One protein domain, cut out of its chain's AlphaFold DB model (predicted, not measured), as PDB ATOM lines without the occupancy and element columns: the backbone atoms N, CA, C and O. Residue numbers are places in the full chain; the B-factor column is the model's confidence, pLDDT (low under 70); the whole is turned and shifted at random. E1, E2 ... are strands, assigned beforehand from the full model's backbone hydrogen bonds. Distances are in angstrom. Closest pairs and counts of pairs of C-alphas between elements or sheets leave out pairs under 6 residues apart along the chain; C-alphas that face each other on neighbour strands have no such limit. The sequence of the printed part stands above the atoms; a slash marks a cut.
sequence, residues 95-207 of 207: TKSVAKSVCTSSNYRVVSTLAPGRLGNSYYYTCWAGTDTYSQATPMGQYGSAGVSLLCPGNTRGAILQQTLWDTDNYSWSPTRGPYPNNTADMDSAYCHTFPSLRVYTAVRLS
ATOM      1  N   THR A  95     -27.708  15.880 -34.404       28.17
ATOM      2  CA  THR A  95     -27.727  16.669 -33.138       28.17
ATOM      3  C   THR A  95     -26.333  16.761 -32.487       28.17
ATOM      4  O   THR A  95     -25.572  15.803 -32.511       28.17
ATOM      5  N   LYS A  96     -26.018  17.918 -31.868       30.58
ATOM      6  CA  LYS A  96     -24.652  18.430 -31.587       30.58
ATOM      7  C   LYS A  96     -23.795  18.528 -32.860       30.58
ATOM      8  O   LYS A  96     -23.396  17.534 -33.455       30.58
ATOM      9  N   SER A  97     -23.506  19.763 -33.269       31.80
ATOM     10  CA  SER A  97     -22.685  20.084 -34.442       31.80
ATOM     11  C   SER A  97     -21.373  19.294 -34.441       31.80
ATOM     12  O   SER A  97     -20.669  19.274 -33.433       31.80
ATOM     13  N   VAL A  98     -21.052  18.665 -35.575       33.81
ATOM     14  CA  VAL A  98     -19.847  17.848 -35.771       33.81
ATOM     15  C   VAL A  98     -18.594  18.658 -35.413       33.81
ATOM     16  O   VAL A  98     -18.158  19.523 -36.172       33.81
ATOM     17  N   ALA A  99     -18.011  18.373 -34.246       32.50
ATOM     18  CA  ALA A  99     -16.845  19.079 -33.717       32.50
ATOM     19  C   ALA A  99     -15.538  18.543 -34.329       32.50
ATOM     20  O   ALA A  99     -14.648  18.057 -33.627       32.50
ATOM     21  N   LYS A 100     -15.424  18.648 -35.658       42.69
ATOM     22  CA  LYS A 100     -14.142  18.518 -36.358       42.69
ATOM     23  C   LYS A 100     -13.208  19.623 -35.848       42.69
ATOM     24  O   LYS A 100     -13.619  20.775 -35.696       42.69
ATOM     25  N   SER A 101     -11.980  19.246 -35.512       39.75
ATOM     26  CA  SER A 101     -10.986  20.101 -34.857       39.75
ATOM     27  C   SER A 101      -9.708  20.154 -35.692       39.75
ATOM     28  O   SER A 101      -9.385  19.175 -36.365       39.75
ATOM     29  N   VAL A 102      -8.975  21.270 -35.610       53.34
ATOM     30  CA  VAL A 102      -7.586  21.352 -36.092       53.34
ATOM     31  C   VAL A 102      -6.771  20.248 -35.419       53.34
ATOM     32  O   VAL A 102      -6.888  20.028 -34.212       53.34
ATOM     33  N   CYS A 103      -5.962  19.529 -36.189       58.97
ATOM     34  CA  CYS A 103      -5.287  18.332 -35.708       58.97
ATOM     35  C   CYS A 103      -4.074  18.645 -34.823       58.97
ATOM     36  O   CYS A 103      -3.000  18.997 -35.304       58.97
ATOM     37  N   THR A 104      -4.213  18.426 -33.515       63.28
ATOM     38  CA  THR A 104      -3.124  18.524 -32.527       63.28
ATOM     39  C   THR A 104      -2.703  17.146 -31.996       63.28
ATOM     40  O   THR A 104      -3.300  16.116 -32.327       63.28
ATOM     41  N   SER A 105      -1.677  17.098 -31.136       63.66
ATOM     42  CA  SER A 105      -1.310  15.896 -30.363       63.66
ATOM     43  C   SER A 105      -2.446  15.380 -29.472       63.66
ATOM     44  O   SER A 105      -2.532  14.189 -29.190       63.66
ATOM     45  N   SER A 106      -3.345  16.267 -29.039       65.56
ATOM     46  CA  SER A 106      -4.391  15.936 -28.071       65.56
ATOM     47  C   SER A 106      -5.602  15.219 -28.683       65.56
ATOM     48  O   SER A 106      -6.312  14.511 -27.971       65.56
ATOM     49  N   ASN A 107      -5.823  15.359 -29.993       74.19
ATOM     50  CA  ASN A 107      -7.036  14.900 -30.668       74.19
ATOM     51  C   ASN A 107      -7.080  13.389 -30.902       74.19
ATOM     52  O   ASN A 107      -6.075  12.756 -31.214       74.19
ATOM     53  N   TYR A 108      -8.289  12.833 -30.885       77.44
ATOM     54  CA  TYR A 108      -8.545  11.491 -31.397       77.44
ATOM     55  C   TYR A 108      -8.577  11.522 -32.931       77.44
ATOM     56  O   TYR A 108      -9.424  12.199 -33.517       77.44
ATOM     57  N   ARG A 109      -7.653  10.813 -33.594       81.69
ATOM     58  CA  ARG A 109      -7.511  10.821 -35.059       81.69
ATOM     59  C   ARG A 109      -8.057   9.528 -35.667       81.69
ATOM     60  O   ARG A 109      -7.605   8.432 -35.331       81.69
ATOM     61  N   VAL A 110      -8.991   9.660 -36.604       84.06
ATOM     62  CA  VAL A 110      -9.459   8.563 -37.464       84.06
ATOM     63  C   VAL A 110      -8.715   8.668 -38.790       84.06
ATOM     64  O   VAL A 110      -8.774   9.714 -39.433       84.06
ATOM     65  N   VAL A 111      -7.999   7.616 -39.192       82.06
ATOM     66  CA  VAL A 111      -7.109   7.642 -40.364       82.06
ATOM     67  C   VAL A 111      -7.621   6.693 -41.436       82.06
ATOM     68  O   VAL A 111      -7.834   5.502 -41.182       82.06
ATOM     69  N   SER A 112      -7.771   7.220 -42.648       81.50
ATOM     70  CA  SER A 112      -8.268   6.492 -43.813       81.50
ATOM     71  C   SER A 112      -7.174   6.345 -44.861       81.50
ATOM     72  O   SER A 112      -6.462   7.294 -45.183       81.50
ATOM     73  N   THR A 113      -7.014   5.134 -45.384       74.56
ATOM     74  CA  THR A 113      -5.920   4.773 -46.297       74.56
ATOM     75  C   THR A 113      -6.420   3.792 -47.353       74.56
ATOM     76  O   THR A 113      -7.482   3.191 -47.195       74.56
ATOM     77  N   LEU A 114      -5.626   3.575 -48.401       77.56
ATOM     78  CA  LEU A 114      -5.910   2.578 -49.437       77.56
ATOM     79  C   LEU A 114      -5.655   1.123 -48.990       77.56
ATOM     80  O   LEU A 114      -6.013   0.200 -49.716       77.56
ATOM     81  N   ALA A 115      -5.017   0.889 -47.835       77.38
ATOM     82  CA  ALA A 115      -4.606  -0.447 -47.405       77.38
ATOM     83  C   ALA A 115      -4.853  -0.677 -45.900       77.38
ATOM     84  O   ALA A 115      -4.379   0.109 -45.080       77.38
ATOM     85  N   PRO A 116      -5.555  -1.754 -45.505       84.38
ATOM     86  CA  PRO A 116      -5.886  -1.993 -44.105       84.38
ATOM     87  C   PRO A 116      -4.640  -2.199 -43.232       84.38
ATOM     88  O   PRO A 116      -3.641  -2.776 -43.662       84.38
ATOM     89  N   GLY A 117      -4.720  -1.724 -41.991       74.06
ATOM     90  CA  GLY A 117      -3.732  -1.942 -40.939       74.06
ATOM     91  C   GLY A 117      -2.400  -1.205 -41.094       74.06
ATOM     92  O   GLY A 117      -1.503  -1.450 -40.291       74.06
ATOM     93  N   ARG A 118      -2.235  -0.312 -42.080       66.06
ATOM     94  CA  ARG A 118      -0.978   0.425 -42.297       66.06
ATOM     95  C   ARG A 118      -1.192   1.859 -42.767       66.06
ATOM     96  O   ARG A 118      -2.121   2.141 -43.518       66.06
ATOM     97  N   LEU A 119      -0.281   2.745 -42.371       61.41
ATOM     98  CA  LEU A 119      -0.088   4.028 -43.045       61.41
ATOM     99  C   LEU A 119       0.531   3.737 -44.422       61.41
ATOM    100  O   LEU A 119       1.510   2.998 -44.515       61.41
ATOM    101  N   GLY A 120      -0.078   4.255 -45.488       52.53
ATOM    102  CA  GLY A 120       0.483   4.203 -46.843       52.53
ATOM    103  C   GLY A 120       1.285   5.463 -47.175       52.53
ATOM    104  O   GLY A 120       1.353   6.385 -46.364       52.53
ATOM    105  N   ASN A 121       1.818   5.533 -48.400       54.97
ATOM    106  CA  ASN A 121       2.480   6.737 -48.933       54.97
ATOM    107  C   ASN A 121       1.555   7.966 -48.946       54.97
ATOM    108  O   ASN A 121       2.039   9.090 -48.829       54.97
ATOM    109  N   SER A 122       0.241   7.731 -49.042       56.38
ATOM    110  CA  SER A 122      -0.798   8.747 -48.901       56.38
ATOM    111  C   SER A 122      -1.883   8.290 -47.929       56.38
ATOM    112  O   SER A 122      -2.322   7.134 -47.972       56.38
ATOM    113  N   TYR A 123      -2.333   9.198 -47.062       63.38
ATOM    114  CA  TYR A 123      -3.444   8.960 -46.141       63.38
ATOM    115  C   TYR A 123      -4.255  10.227 -45.862       63.38
ATOM    116  O   TYR A 123      -3.731  11.340 -45.900       63.38
ATOM    117  N   TYR A 124      -5.530  10.014 -45.542       72.12
ATOM    118  CA  TYR A 124      -6.477  11.023 -45.079       72.12
ATOM    119  C   TYR A 124      -6.661  10.881 -43.570       72.12
ATOM    120  O   TYR A 124      -6.618   9.765 -43.042       72.12
ATOM    121  N   TYR A 125      -6.939  11.973 -42.866       71.50
ATOM    122  CA  TYR A 125      -7.301  11.914 -41.451       71.50
ATOM    123  C   TYR A 125      -8.427  12.885 -41.086       71.50
ATOM    124  O   TYR A 125      -8.600  13.934 -41.699       71.50
ATOM    125  N   THR A 126      -9.173  12.533 -40.039       77.75
ATOM    126  CA  THR A 126     -10.164  13.401 -39.390       77.75
ATOM    127  C   THR A 126      -9.876  13.447 -37.893       77.75
ATOM    128  O   THR A 126      -9.776  12.394 -37.253       77.75
ATOM    129  N   CYS A 127      -9.759  14.648 -37.325       75.44
ATOM    130  CA  CYS A 127      -9.523  14.842 -35.895       75.44
ATOM    131  C   CYS A 127     -10.791  15.230 -35.138       75.44
ATOM    132  O   CYS A 127     -11.531  16.136 -35.525       75.44
ATOM    133  N   TRP A 128     -10.982  14.554 -34.009       74.25
ATOM    134  CA  TRP A 128     -12.103  14.717 -33.099       74.25
ATOM    135  C   TRP A 128     -11.605  15.237 -31.742       74.25
ATOM    136  O   TRP A 128     -10.483  14.941 -31.315       74.25
ATOM    137  N   ALA A 129     -12.423  16.056 -31.081       70.25
ATOM    138  CA  ALA A 129     -12.132  16.697 -29.798       70.25
ATOM    139  C   ALA A 129     -13.377  16.699 -28.903       70.25
ATOM    140  O   ALA A 129     -14.493  16.666 -29.414       70.25
ATOM    141  N   GLY A 130     -13.186  16.802 -27.586       66.69
ATOM    142  CA  GLY A 130     -14.270  16.808 -26.599       66.69
ATOM    143  C   GLY A 130     -14.483  15.450 -25.925       66.69
ATOM    144  O   GLY A 130     -13.615  14.585 -25.968       66.69
ATOM    145  N   THR A 131     -15.636  15.287 -25.276       71.44
ATOM    146  CA  THR A 131     -15.982  14.131 -24.418       71.44
ATOM    147  C   THR A 131     -17.413  13.638 -24.681       71.44
ATOM    148  O   THR A 131     -18.109  13.181 -23.776       71.44
ATOM    149  N   ASP A 132     -17.894  13.834 -25.908       68.38
ATOM    150  CA  ASP A 132     -19.270  13.574 -26.335       68.38
ATOM    151  C   ASP A 132     -19.338  12.427 -27.357       68.38
ATOM    152  O   ASP A 132     -18.319  11.925 -27.839       68.38
ATOM    153  N   THR A 133     -20.560  12.023 -27.714       75.12
ATOM    154  CA  THR A 133     -20.799  11.210 -28.914       75.12
ATOM    155  C   THR A 133     -21.282  12.098 -30.056       75.12
ATOM    156  O   THR A 133     -22.250  12.839 -29.898       75.12
ATOM    157  N   TYR A 134     -20.619  11.994 -31.203       70.94
ATOM    158  CA  TYR A 134     -20.962  12.654 -32.461       70.94
ATOM    159  C   TYR A 134     -21.447  11.590 -33.440       70.94
ATOM    160  O   TYR A 134     -20.808  10.543 -33.555       70.94
ATOM    161  N   SER A 135     -22.543  11.832 -34.154       70.94
ATOM    162  CA  SER A 135     -23.073  10.888 -35.142       70.94
ATOM    163  C   SER A 135     -23.608  11.585 -36.391       70.94
ATOM    164  O   SER A 135     -23.954  12.765 -36.373       70.94
ATOM    165  N   GLN A 136     -23.653  10.837 -37.489       64.88
ATOM    166  CA  GLN A 136     -24.207  11.241 -38.774       64.88
ATOM    167  C   GLN A 136     -24.905  10.033 -39.415       64.88
ATOM    168  O   GLN A 136     -24.456   8.900 -39.261       64.88
ATOM    169  N   ALA A 137     -26.008  10.269 -40.132       61.91
ATOM    170  CA  ALA A 137     -26.725   9.206 -40.844       61.91
ATOM    171  C   ALA A 137     -25.912   8.638 -42.024       61.91
ATOM    172  O   ALA A 137     -25.975   7.447 -42.311       61.91
ATOM    173  N   THR A 138     -25.133   9.490 -42.694       71.50
ATOM    174  CA  THR A 138     -24.241   9.105 -43.794       71.50
ATOM    175  C   THR A 138     -22.932   8.516 -43.251       71.50
ATOM    176  O   THR A 138     -22.359   9.099 -42.325       71.50
ATOM    177  N   PRO A 139     -22.404   7.418 -43.825       72.56
ATOM    178  CA  PRO A 139     -21.101   6.882 -43.442       72.56
ATOM    179  C   PRO A 139     -19.956   7.864 -43.742       72.56
ATOM    180  O   PRO A 139     -19.861   8.425 -44.831       72.56
ATOM    181  N   MET A 140     -19.060   8.033 -42.774       82.00
ATOM    182  CA  MET A 140     -17.846   8.847 -42.836       82.00
ATOM    183  C   MET A 140     -16.591   7.973 -42.994       82.00
ATOM    184  O   MET A 140     -16.598   6.768 -42.723       82.00
ATOM    185  N   GLY A 141     -15.475   8.606 -43.369       73.69
ATOM    186  CA  GLY A 141     -14.157   7.963 -43.436       73.69
ATOM    187  C   GLY A 141     -13.867   7.200 -44.728       73.69
ATOM    188  O   GLY A 141     -12.859   6.504 -44.798       73.69
ATOM    189  N   GLN A 142     -14.720   7.334 -45.745       78.88
ATOM    190  CA  GLN A 142     -14.413   6.890 -47.100       78.88
ATOM    191  C   GLN A 142     -13.960   8.075 -47.955       78.88
ATOM    192  O   GLN A 142     -14.648   9.091 -48.029       78.88
ATOM    193  N   TYR A 143     -12.823   7.918 -48.631       70.44
ATOM    194  CA  TYR A 143     -12.240   8.912 -49.531       70.44
ATOM    195  C   TYR A 143     -11.873   8.218 -50.848       70.44
ATOM    196  O   TYR A 143     -10.802   7.628 -50.989       70.44
ATOM    197  N   GLY A 144     -12.814   8.202 -51.796       74.75
ATOM    198  CA  GLY A 144     -12.716   7.361 -52.991       74.75
ATOM    199  C   GLY A 144     -12.685   5.873 -52.618       74.75
ATOM    200  O   GLY A 144     -13.643   5.349 -52.047       74.75
ATOM    201  N   SER A 145     -11.576   5.198 -52.926       77.31
ATOM    202  CA  SER A 145     -11.309   3.805 -52.534       77.31
ATOM    203  C   SER A 145     -10.605   3.658 -51.176       77.31
ATOM    204  O   SER A 145     -10.464   2.536 -50.690       77.31
ATOM    205  N   ALA A 146     -10.169   4.753 -50.543       74.06
ATOM    206  CA  ALA A 146      -9.615   4.709 -49.194       74.06
ATOM    207  C   ALA A 146     -10.735   4.584 -48.153       74.06
ATOM    208  O   ALA A 146     -11.774   5.229 -48.273       74.06
ATOM    209  N   GLY A 147     -10.490   3.800 -47.104       83.62
ATOM    210  CA  GLY A 147     -11.386   3.652 -45.954       83.62
ATOM    211  C   GLY A 147     -10.614   3.697 -44.639       83.62
ATOM    212  O   GLY A 147      -9.380   3.630 -44.634       83.62
ATOM    213  N   VAL A 148     -11.321   3.789 -43.514       88.81
ATOM    214  CA  VAL A 148     -10.710   3.821 -42.181       88.81
ATOM    215  C   VAL A 148      -9.886   2.557 -41.955       88.81
ATOM    216  O   VAL A 148     -10.373   1.432 -42.072       88.81
ATOM    217  N   SER A 149      -8.616   2.773 -41.633       87.56
ATOM    218  CA  SER A 149      -7.586   1.743 -41.496       87.56
ATOM    219  C   SER A 149      -6.956   1.778 -40.103       87.56
ATOM    220  O   SER A 149      -6.624   0.722 -39.555       87.56
ATOM    221  N   LEU A 150      -6.850   2.973 -39.499       86.19
ATOM    222  CA  LEU A 150      -6.284   3.165 -38.164       86.19
ATOM    223  C   LEU A 150      -7.118   4.113 -37.290       86.19
ATOM    224  O   LEU A 150      -7.723   5.069 -37.779       86.19
ATOM    225  N   LEU A 151      -7.065   3.886 -35.974       88.56
ATOM    226  CA  LEU A 151      -7.549   4.810 -34.941       88.56
ATOM    227  C   LEU A 151      -6.397   5.182 -34.019       88.56
ATOM    228  O   LEU A 151      -5.925   4.340 -33.253       88.56
ATOM    229  N   CYS A 152      -5.951   6.429 -34.079       82.50
ATOM    230  CA  CYS A 152      -4.811   6.918 -33.318       82.50
ATOM    231  C   CYS A 152      -5.320   7.856 -32.212       82.50
ATOM    232  O   CYS A 152      -5.732   8.980 -32.513       82.50
ATOM    233  N   PRO A 153      -5.366   7.409 -30.943       77.00
ATOM    234  CA  PRO A 153      -5.762   8.278 -29.844       77.00
ATOM    235  C   PRO A 153      -4.680   9.330 -29.583       77.00
ATOM    236  O   PRO A 153      -3.495   9.010 -29.597       77.00
ATOM    237  N   GLY A 154      -5.100  10.559 -29.296       73.38
ATOM    238  CA  GLY A 154      -4.272  11.556 -28.621       73.38
ATOM    239  C   GLY A 154      -4.507  11.495 -27.110       73.38
ATOM    240  O   GLY A 154      -4.698  10.421 -26.535       73.38
ATOM    241  N   ASN A 155      -4.595  12.659 -26.469       71.62
ATOM    242  CA  ASN A 155      -4.971  12.787 -25.055       71.62
ATOM    243  C   ASN A 155      -6.453  12.451 -24.779       71.62
ATOM    244  O   ASN A 155      -6.827  12.273 -23.624       71.62
ATOM    245  N   THR A 156      -7.298  12.361 -25.808       70.00
ATOM    246  CA  THR A 156      -8.712  11.964 -25.698       70.00
ATOM    247  C   THR A 156      -8.894  10.464 -25.956       70.00
ATOM    248  O   THR A 156      -8.368   9.930 -26.941       70.00
ATOM    249  N   ARG A 157      -9.673   9.771 -25.112       80.62
ATOM    250  CA  ARG A 157     -10.107   8.392 -25.387       80.62
ATOM    251  C   ARG A 157     -11.202   8.393 -26.435       80.62
ATOM    252  O   ARG A 157     -12.096   9.227 -26.374       80.62
ATOM    253  N   GLY A 158     -11.206   7.417 -27.338       84.88
ATOM    254  CA  GLY A 158     -12.294   7.320 -28.309       84.88
ATOM    255  C   GLY A 158     -12.522   5.953 -28.941       84.88
ATOM    256  O   GLY A 158     -11.638   5.090 -28.959       84.88
ATOM    257  N   ALA A 159     -13.730   5.780 -29.469       87.38
ATOM    258  CA  ALA A 159     -14.176   4.648 -30.279       87.38
ATOM    259  C   ALA A 159     -15.051   5.148 -31.437       87.38
ATOM    260  O   ALA A 159     -15.689   6.195 -31.315       87.38
ATOM    261  N   ILE A 160     -15.141   4.375 -32.520       89.94
ATOM    262  CA  ILE A 160     -16.033   4.650 -33.657       89.94
ATOM    263  C   ILE A 160     -17.077   3.544 -33.823       89.94
ATOM    264  O   ILE A 160     -16.783   2.375 -33.579       89.94
ATOM    265  N   LEU A 161     -18.288   3.894 -34.248       87.44
ATOM    266  CA  LEU A 161     -19.322   2.942 -34.651       87.44
ATOM    267  C   LEU A 161     -19.117   2.630 -36.133       87.44
ATOM    268  O   LEU A 161     -19.367   3.499 -36.968       87.44
ATOM    269  N   GLN A 162     -18.612   1.436 -36.450       93.19
ATOM    270  CA  GLN A 162     -18.056   1.114 -37.766       93.19
ATOM    271  C   GLN A 162     -18.581  -0.185 -38.383       93.19
ATOM    272  O   GLN A 162     -19.002  -1.093 -37.671       93.19
ATOM    273  N   GLN A 163     -18.478  -0.281 -39.704       92.19
ATOM    274  CA  GLN A 163     -18.704  -1.488 -40.507       92.19
ATOM    275  C   GLN A 163     -17.567  -1.643 -41.536       92.19
ATOM    276  O   GLN A 163     -16.807  -0.694 -41.755       92.19
ATOM    277  N   THR A 164     -17.419  -2.800 -42.190       91.19
ATOM    278  CA  THR A 164     -16.536  -2.891 -43.373       91.19
ATOM    279  C   THR A 164     -17.173  -2.198 -44.575       91.19
ATOM    280  O   THR A 164     -18.391  -2.103 -44.672       91.19
ATOM    281  N   LEU A 165     -16.356  -1.752 -45.536       82.94
ATOM    282  CA  LEU A 165     -16.848  -1.163 -46.795       82.94
ATOM    283  C   LEU A 165     -17.821  -2.064 -47.586       82.94
ATOM    284  O   LEU A 165     -18.563  -1.556 -48.420       82.94
ATOM    285  N   TRP A 166     -17.800  -3.379 -47.348       76.44
ATOM    286  CA  TRP A 166     -18.555  -4.384 -48.105       76.44
ATOM    287  C   TRP A 166     -19.687  -5.050 -47.303       76.44
ATOM    288  O   TRP A 166     -20.360  -5.923 -47.840       76.44
ATOM    289  N   ASP A 167     -19.869  -4.682 -46.031       80.25
ATOM    290  CA  ASP A 167     -20.894  -5.231 -45.135       80.25
ATOM    291  C   ASP A 167     -21.810  -4.088 -44.695       80.25
ATOM    292  O   ASP A 167     -21.477  -3.301 -43.805       80.25
ATOM    293  N   THR A 168     -22.919  -3.928 -45.415       76.50
ATOM    294  CA  THR A 168     -23.837  -2.800 -45.256       76.50
ATOM    295  C   THR A 168     -24.750  -3.006 -44.048       76.50
ATOM    296  O   THR A 168     -25.298  -4.085 -43.851       76.50
ATOM    297  N   ASP A 169     -24.935  -1.945 -43.262       74.88
ATOM    298  CA  ASP A 169     -25.814  -1.846 -42.089       74.88
ATOM    299  C   ASP A 169     -25.390  -2.683 -40.860       74.88
ATOM    300  O   ASP A 169     -26.026  -2.612 -39.805       74.88
ATOM    301  N   ASN A 170     -24.255  -3.387 -40.927       84.50
ATOM    302  CA  ASN A 170     -23.694  -4.168 -39.821       84.50
ATOM    303  C   ASN A 170     -22.716  -3.350 -38.948       84.50
ATOM    304  O   ASN A 170     -21.507  -3.602 -38.880       84.50
ATOM    305  N   TYR A 171     -23.243  -2.324 -38.278       84.19
ATOM    306  CA  TYR A 171     -22.448  -1.422 -37.443       84.19
ATOM    307  C   TYR A 171     -22.110  -2.001 -36.060       84.19
ATOM    308  O   TYR A 171     -22.978  -2.384 -35.280       84.19
ATOM    309  N   SER A 172     -20.826  -1.955 -35.702       92.06
ATOM    310  CA  SER A 172     -20.297  -2.360 -34.396       92.06
ATOM    311  C   SER A 172     -19.266  -1.359 -33.868       92.06
ATOM    312  O   SER A 172     -18.469  -0.791 -34.620       92.06
ATOM    313  N   TRP A 173     -19.263  -1.117 -32.556       89.19
ATOM    314  CA  TRP A 173     -18.278  -0.229 -31.937       89.19
ATOM    315  C   TRP A 173     -16.871  -0.829 -32.004       89.19
ATOM    316  O   TRP A 173     -16.653  -1.978 -31.623       89.19
ATOM    317  N   SER A 174     -15.900  -0.027 -32.440       92.12
ATOM    318  CA  SER A 174     -14.483  -0.348 -32.298       92.12
ATOM    319  C   SER A 174     -14.095  -0.433 -30.813       92.12
ATOM    320  O   SER A 174     -14.751   0.183 -29.964       92.12
ATOM    321  N   PRO A 175     -12.972  -1.089 -30.475       86.56
ATOM    322  CA  PRO A 175     -12.373  -0.944 -29.155       86.56
ATOM    323  C   PRO A 175     -12.135   0.538 -28.821       86.56
ATOM    324  O   PRO A 175     -11.679   1.301 -29.678       86.56
ATOM    325  N   THR A 176     -12.412   0.942 -27.578       86.56
ATOM    326  CA  THR A 176     -12.019   2.267 -27.077       86.56
ATOM    327  C   THR A 176     -10.496   2.322 -26.944       86.56
ATOM    328  O   THR A 176      -9.887   1.422 -26.366       86.56
ATOM    329  N   ARG A 177      -9.868   3.374 -27.473       82.12
ATOM    330  CA  ARG A 177      -8.410   3.576 -27.464       82.12
ATOM    331  C   ARG A 177      -8.041   4.852 -26.716       82.12
ATOM    332  O   ARG A 177      -8.778   5.828 -26.803       82.12
ATOM    333  N   GLY A 178      -6.887   4.850 -26.045       72.94
ATOM    334  CA  GLY A 178      -6.287   6.027 -25.403       72.94
ATOM    335  C   GLY A 178      -6.439   6.104 -23.869       72.94
ATOM    336  O   GLY A 178      -6.909   5.148 -23.238       72.94
ATOM    337  N   PRO A 179      -6.084   7.249 -23.256       72.56
ATOM    338  CA  PRO A 179      -5.306   8.310 -23.891       72.56
ATOM    339  C   PRO A 179      -3.902   7.790 -24.226       72.56
ATOM    340  O   PRO A 179      -3.448   6.790 -23.667       72.56
ATOM    341  N   TYR A 180      -3.232   8.433 -25.169       67.88
ATOM    342  CA  TYR A 180      -1.823   8.186 -25.437       67.88
ATOM    343  C   TYR A 180      -0.996   8.679 -24.228       67.88
ATOM    344  O   TYR A 180      -1.258   9.779 -23.740       67.88
ATOM    345  N   PRO A 181      -0.068   7.876 -23.660       58.72
ATOM    346  CA  PRO A 181       0.560   8.200 -22.374       58.72
ATOM    347  C   PRO A 181       1.525   9.395 -22.409       58.72
ATOM    348  O   PRO A 181       1.847   9.917 -21.346       58.72
ATOM    349  N   ASN A 182       1.963   9.835 -23.592       55.72
ATOM    350  CA  ASN A 182       2.786  11.028 -23.777       55.72
ATOM    351  C   ASN A 182       2.072  12.027 -24.694       55.72
ATOM    352  O   ASN A 182       1.402  11.652 -25.645       55.72
ATOM    353  N   ASN A 183       2.259  13.317 -24.440       50.09
ATOM    354  CA  ASN A 183       1.640  14.423 -25.180       50.09
ATOM    355  C   ASN A 183       2.315  14.744 -26.536       50.09
ATOM    356  O   ASN A 183       2.125  15.846 -27.065       50.09
ATOM    357  N   THR A 184       3.119  13.827 -27.082       47.34
ATOM    358  CA  THR A 184       3.895  14.024 -28.315       47.34
ATOM    359  C   THR A 184       2.990  14.123 -29.547       47.34
ATOM    360  O   THR A 184       1.969  13.446 -29.652       47.34
ATOM    361  N   ALA A 185       3.330  15.025 -30.473       46.38
ATOM    362  CA  ALA A 185       2.489  15.356 -31.631       46.38
ATOM    363  C   ALA A 185       2.572  14.356 -32.787       46.38
ATOM    364  O   ALA A 185       1.665  14.315 -33.631       46.38
ATOM    365  N   ASP A 186       3.628  13.552 -32.778       49.03
ATOM    366  CA  ASP A 186       3.931  12.556 -33.787       49.03
ATOM    367  C   ASP A 186       3.059  11.314 -33.594       49.03
ATOM    368  O   ASP A 186       2.932  10.775 -32.493       49.03
ATOM    369  N   MET A 187       2.447  10.851 -34.685       53.28
ATOM    370  CA  MET A 187       1.674   9.611 -34.699       53.28
ATOM    371  C   MET A 187       2.615   8.413 -34.583       53.28
ATOM    372  O   MET A 187       3.018   7.836 -35.594       53.28
ATOM    373  N   ASP A 188       2.918   7.997 -33.353       56.22
ATOM    374  CA  ASP A 188       3.490   6.675 -33.130       56.22
ATOM    375  C   ASP A 188       2.447   5.611 -33.507       56.22
ATOM    376  O   ASP A 188       1.490   5.325 -32.777       56.22
ATOM    377  N   SER A 189       2.643   5.031 -34.692       55.19
ATOM    378  CA  SER A 189       1.756   4.018 -35.259       55.19
ATOM    379  C   SER A 189       1.611   2.778 -34.367       55.19
ATOM    380  O   SER A 189       0.584   2.105 -34.456       55.19
ATOM    381  N   ALA A 190       2.551   2.530 -33.443       61.25
ATOM    382  CA  ALA A 190       2.466   1.451 -32.459       61.25
ATOM    383  C   ALA A 190       1.280   1.597 -31.482       61.25
ATOM    384  O   ALA A 190       0.775   0.598 -30.969       61.25
ATOM    385  N   TYR A 191       0.798   2.823 -31.239       69.94
ATOM    386  CA  TYR A 191      -0.313   3.090 -30.313       69.94
ATOM    387  C   TYR A 191      -1.672   3.222 -31.004       69.94
ATOM    388  O   TYR A 191      -2.717   3.194 -30.336       69.94
ATOM    389  N   CYS A 192      -1.693   3.278 -32.334       78.94
ATOM    390  CA  CYS A 192      -2.925   3.218 -33.104       78.94
ATOM    391  C   CYS A 192      -3.563   1.816 -33.027       78.94
ATOM    392  O   CYS A 192      -2.889   0.797 -32.883       78.94
ATOM    393  N   HIS A 193      -4.890   1.736 -33.109       87.56
ATOM    394  CA  HIS A 193      -5.564   0.482 -33.445       87.56
ATOM    395  C   HIS A 193      -5.526   0.296 -34.956       87.56
ATOM    396  O   HIS A 193      -5.905   1.213 -35.677       87.56
ATOM    397  N   THR A 194      -5.107  -0.875 -35.417       88.44
ATOM    398  CA  THR A 194      -5.150  -1.302 -36.817       88.44
ATOM    399  C   THR A 194      -6.415  -2.116 -37.085       88.44
ATOM    400  O   THR A 194      -6.714  -3.065 -36.358       88.44
ATOM    401  N   PHE A 195      -7.147  -1.787 -38.152       91.19
ATOM    402  CA  PHE A 195      -8.223  -2.644 -38.650       91.19
ATOM    403  C   PHE A 195      -7.696  -3.629 -39.707       91.19
ATOM    404  O   PHE A 195      -6.960  -3.213 -40.602       91.19
ATOM    405  N   PRO A 196      -8.107  -4.914 -39.679       88.75
ATOM    406  CA  PRO A 196      -7.684  -5.913 -40.669       88.75
ATOM    407  C   PRO A 196      -8.359  -5.740 -42.042       88.75
ATOM    408  O   PRO A 196      -7.968  -6.374 -43.015       88.75
ATOM    409  N   SER A 197      -9.381  -4.888 -42.133       90.75
ATOM    410  CA  SER A 197     -10.098  -4.553 -43.363       90.75
ATOM    411  C   SER A 197     -10.616  -3.119 -43.285       90.75
ATOM    412  O   SER A 197     -10.917  -2.645 -42.189       90.75
ATOM    413  N   LEU A 198     -10.700  -2.437 -44.431       89.88
ATOM    414  CA  LEU A 198     -11.098  -1.029 -44.518       89.88
ATOM    415  C   LEU A 198     -12.539  -0.819 -44.030       89.88
ATOM    416  O   LEU A 198     -13.445  -1.575 -44.398       89.88
ATOM    417  N   ARG A 199     -12.733   0.210 -43.199       93.56
ATOM    418  CA  ARG A 199     -13.998   0.516 -42.519       93.56
ATOM    419  C   ARG A 199     -14.592   1.859 -42.939       93.56
ATOM    420  O   ARG A 199     -13.887   2.736 -43.429       93.56
ATOM    421  N   VAL A 200     -15.876   2.032 -42.661       88.81
ATOM    422  CA  VAL A 200     -16.561   3.336 -42.586       88.81
ATOM    423  C   VAL A 200     -17.274   3.449 -41.249       88.81
ATOM    424  O   VAL A 200     -17.503   2.432 -40.591       88.81
ATOM    425  N   TYR A 201     -17.595   4.670 -40.822       85.88
ATOM    426  CA  TYR A 201     -18.188   4.918 -39.509       85.88
ATOM    427  C   TYR A 201     -19.287   5.969 -39.530       85.88
ATOM    428  O   TYR A 201     -19.186   6.967 -40.230       85.88
ATOM    429  N   THR A 202     -20.323   5.772 -38.722       81.38
ATOM    430  CA  THR A 202     -21.454   6.710 -38.585       81.38
ATOM    431  C   THR A 202     -21.417   7.488 -37.276       81.38
ATOM    432  O   THR A 202     -22.061   8.527 -37.166       81.38
ATOM    433  N   ALA A 203     -20.641   7.045 -36.281       77.00
ATOM    434  CA  ALA A 203     -20.485   7.768 -35.021       77.00
ATOM    435  C   ALA A 203     -19.074   7.662 -34.430       77.00
ATOM    436  O   ALA A 203     -18.343   6.707 -34.692       77.00
ATOM    437  N   VAL A 204     -18.726   8.633 -33.586       80.44
ATOM    438  CA  VAL A 204     -17.516   8.676 -32.754       80.44
ATOM    439  C   VAL A 204     -17.933   9.001 -31.329       80.44
ATOM    440  O   VAL A 204     -18.650   9.973 -31.109       80.44
ATOM    441  N   ARG A 205     -17.473   8.220 -30.354       81.75
ATOM    442  CA  ARG A 205     -17.649   8.489 -28.922       81.75
ATOM    443  C   ARG A 205     -16.300   8.840 -28.319       81.75
ATOM    444  O   ARG A 205     -15.378   8.035 -28.441       81.75
ATOM    445  N   LEU A 206     -16.217   9.982 -27.646       76.25
ATOM    446  CA  LEU A 206     -15.028  10.460 -26.942       76.25
ATOM    447  C   LEU A 206     -15.222  10.458 -25.417       76.25
ATOM    448  O   LEU A 206     -16.355  10.499 -24.938       76.25
ATOM    449  N   SER A 207     -14.119  10.407 -24.665       73.88
ATOM    450  CA  SER A 207     -14.072  10.427 -23.187       73.88
ATOM    451  C   SER A 207     -12.696  10.813 -22.644       73.88
ATOM    452  O   SER A 207     -11.724  10.745 -23.432       73.88
TER     453      SER A 207
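AT A GLANCE: This is residues 95 to 207 of the 207 residues of an uncharacterized protein of Bifidobacterium cuniculi (UniProt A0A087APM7). One strongly twisted antiparallel sheet of six strands is folded over at the bend in E6. E4, E1 and E2 make one wing; E5, the later part of E6 and E3 make the other, and the wings are loosely, only partly face to face. The 113 printed residues have no named helix and six named strands, E1 to E6 along the chain; the class is all strand, though under half of the residues are in named elements. The whole is compact, with a radius of gyration of the C-alphas of 12.8 A and spans of 36 by 35 by 22 A.

IN THESE COORDINATES: E6, residues 193 to 206, is the longest strand by residues, measures 15.2 A and ends at C-alpha 206 (-15.028, 10.460, -26.942). E5 is residues 158 to 164, 18.7 A; E4 147 to 152; E3 133 to 140; E2 122 to 128, 20.3 A; E1 108 to 113, from C-alpha 108 (-8.545, 11.491, -31.397).

HOW THE PARTS SIT: E6 bends by 140 degrees at residue 196. Its residues 193 to 199 pair with E4, with N 195 and O 149 at 2.9 A. E3 and E4 lie on one side of E6, E5 on the other side. In the E5 and E6 hairpin, N 161 and O 203 are 2.8 A apart; for E3 and E6, N 134 and O 204 are 2.8 A apart. E3 bends by 105 degrees at residue 137. Beside E1, E2 lies on one side, N 110 to O 126 2.9 A, and E4 on the other side, N 111 to O 150 2.9 A. E1 and E3 are apart.

THE WHOLE: The C-alphas of Thr 168 and Asn 182, the two farthest apart, are 36.9 A apart. The printed part has no cut. The link E5 to E6 is long, 28 residues; its residues 172 to 173 pair antiparallel with residues 161 to 162 of E5. Mean pLDDT of the printed part is 72.7; 34 residues are under 70, among them 95 to 106 and 180 to 191.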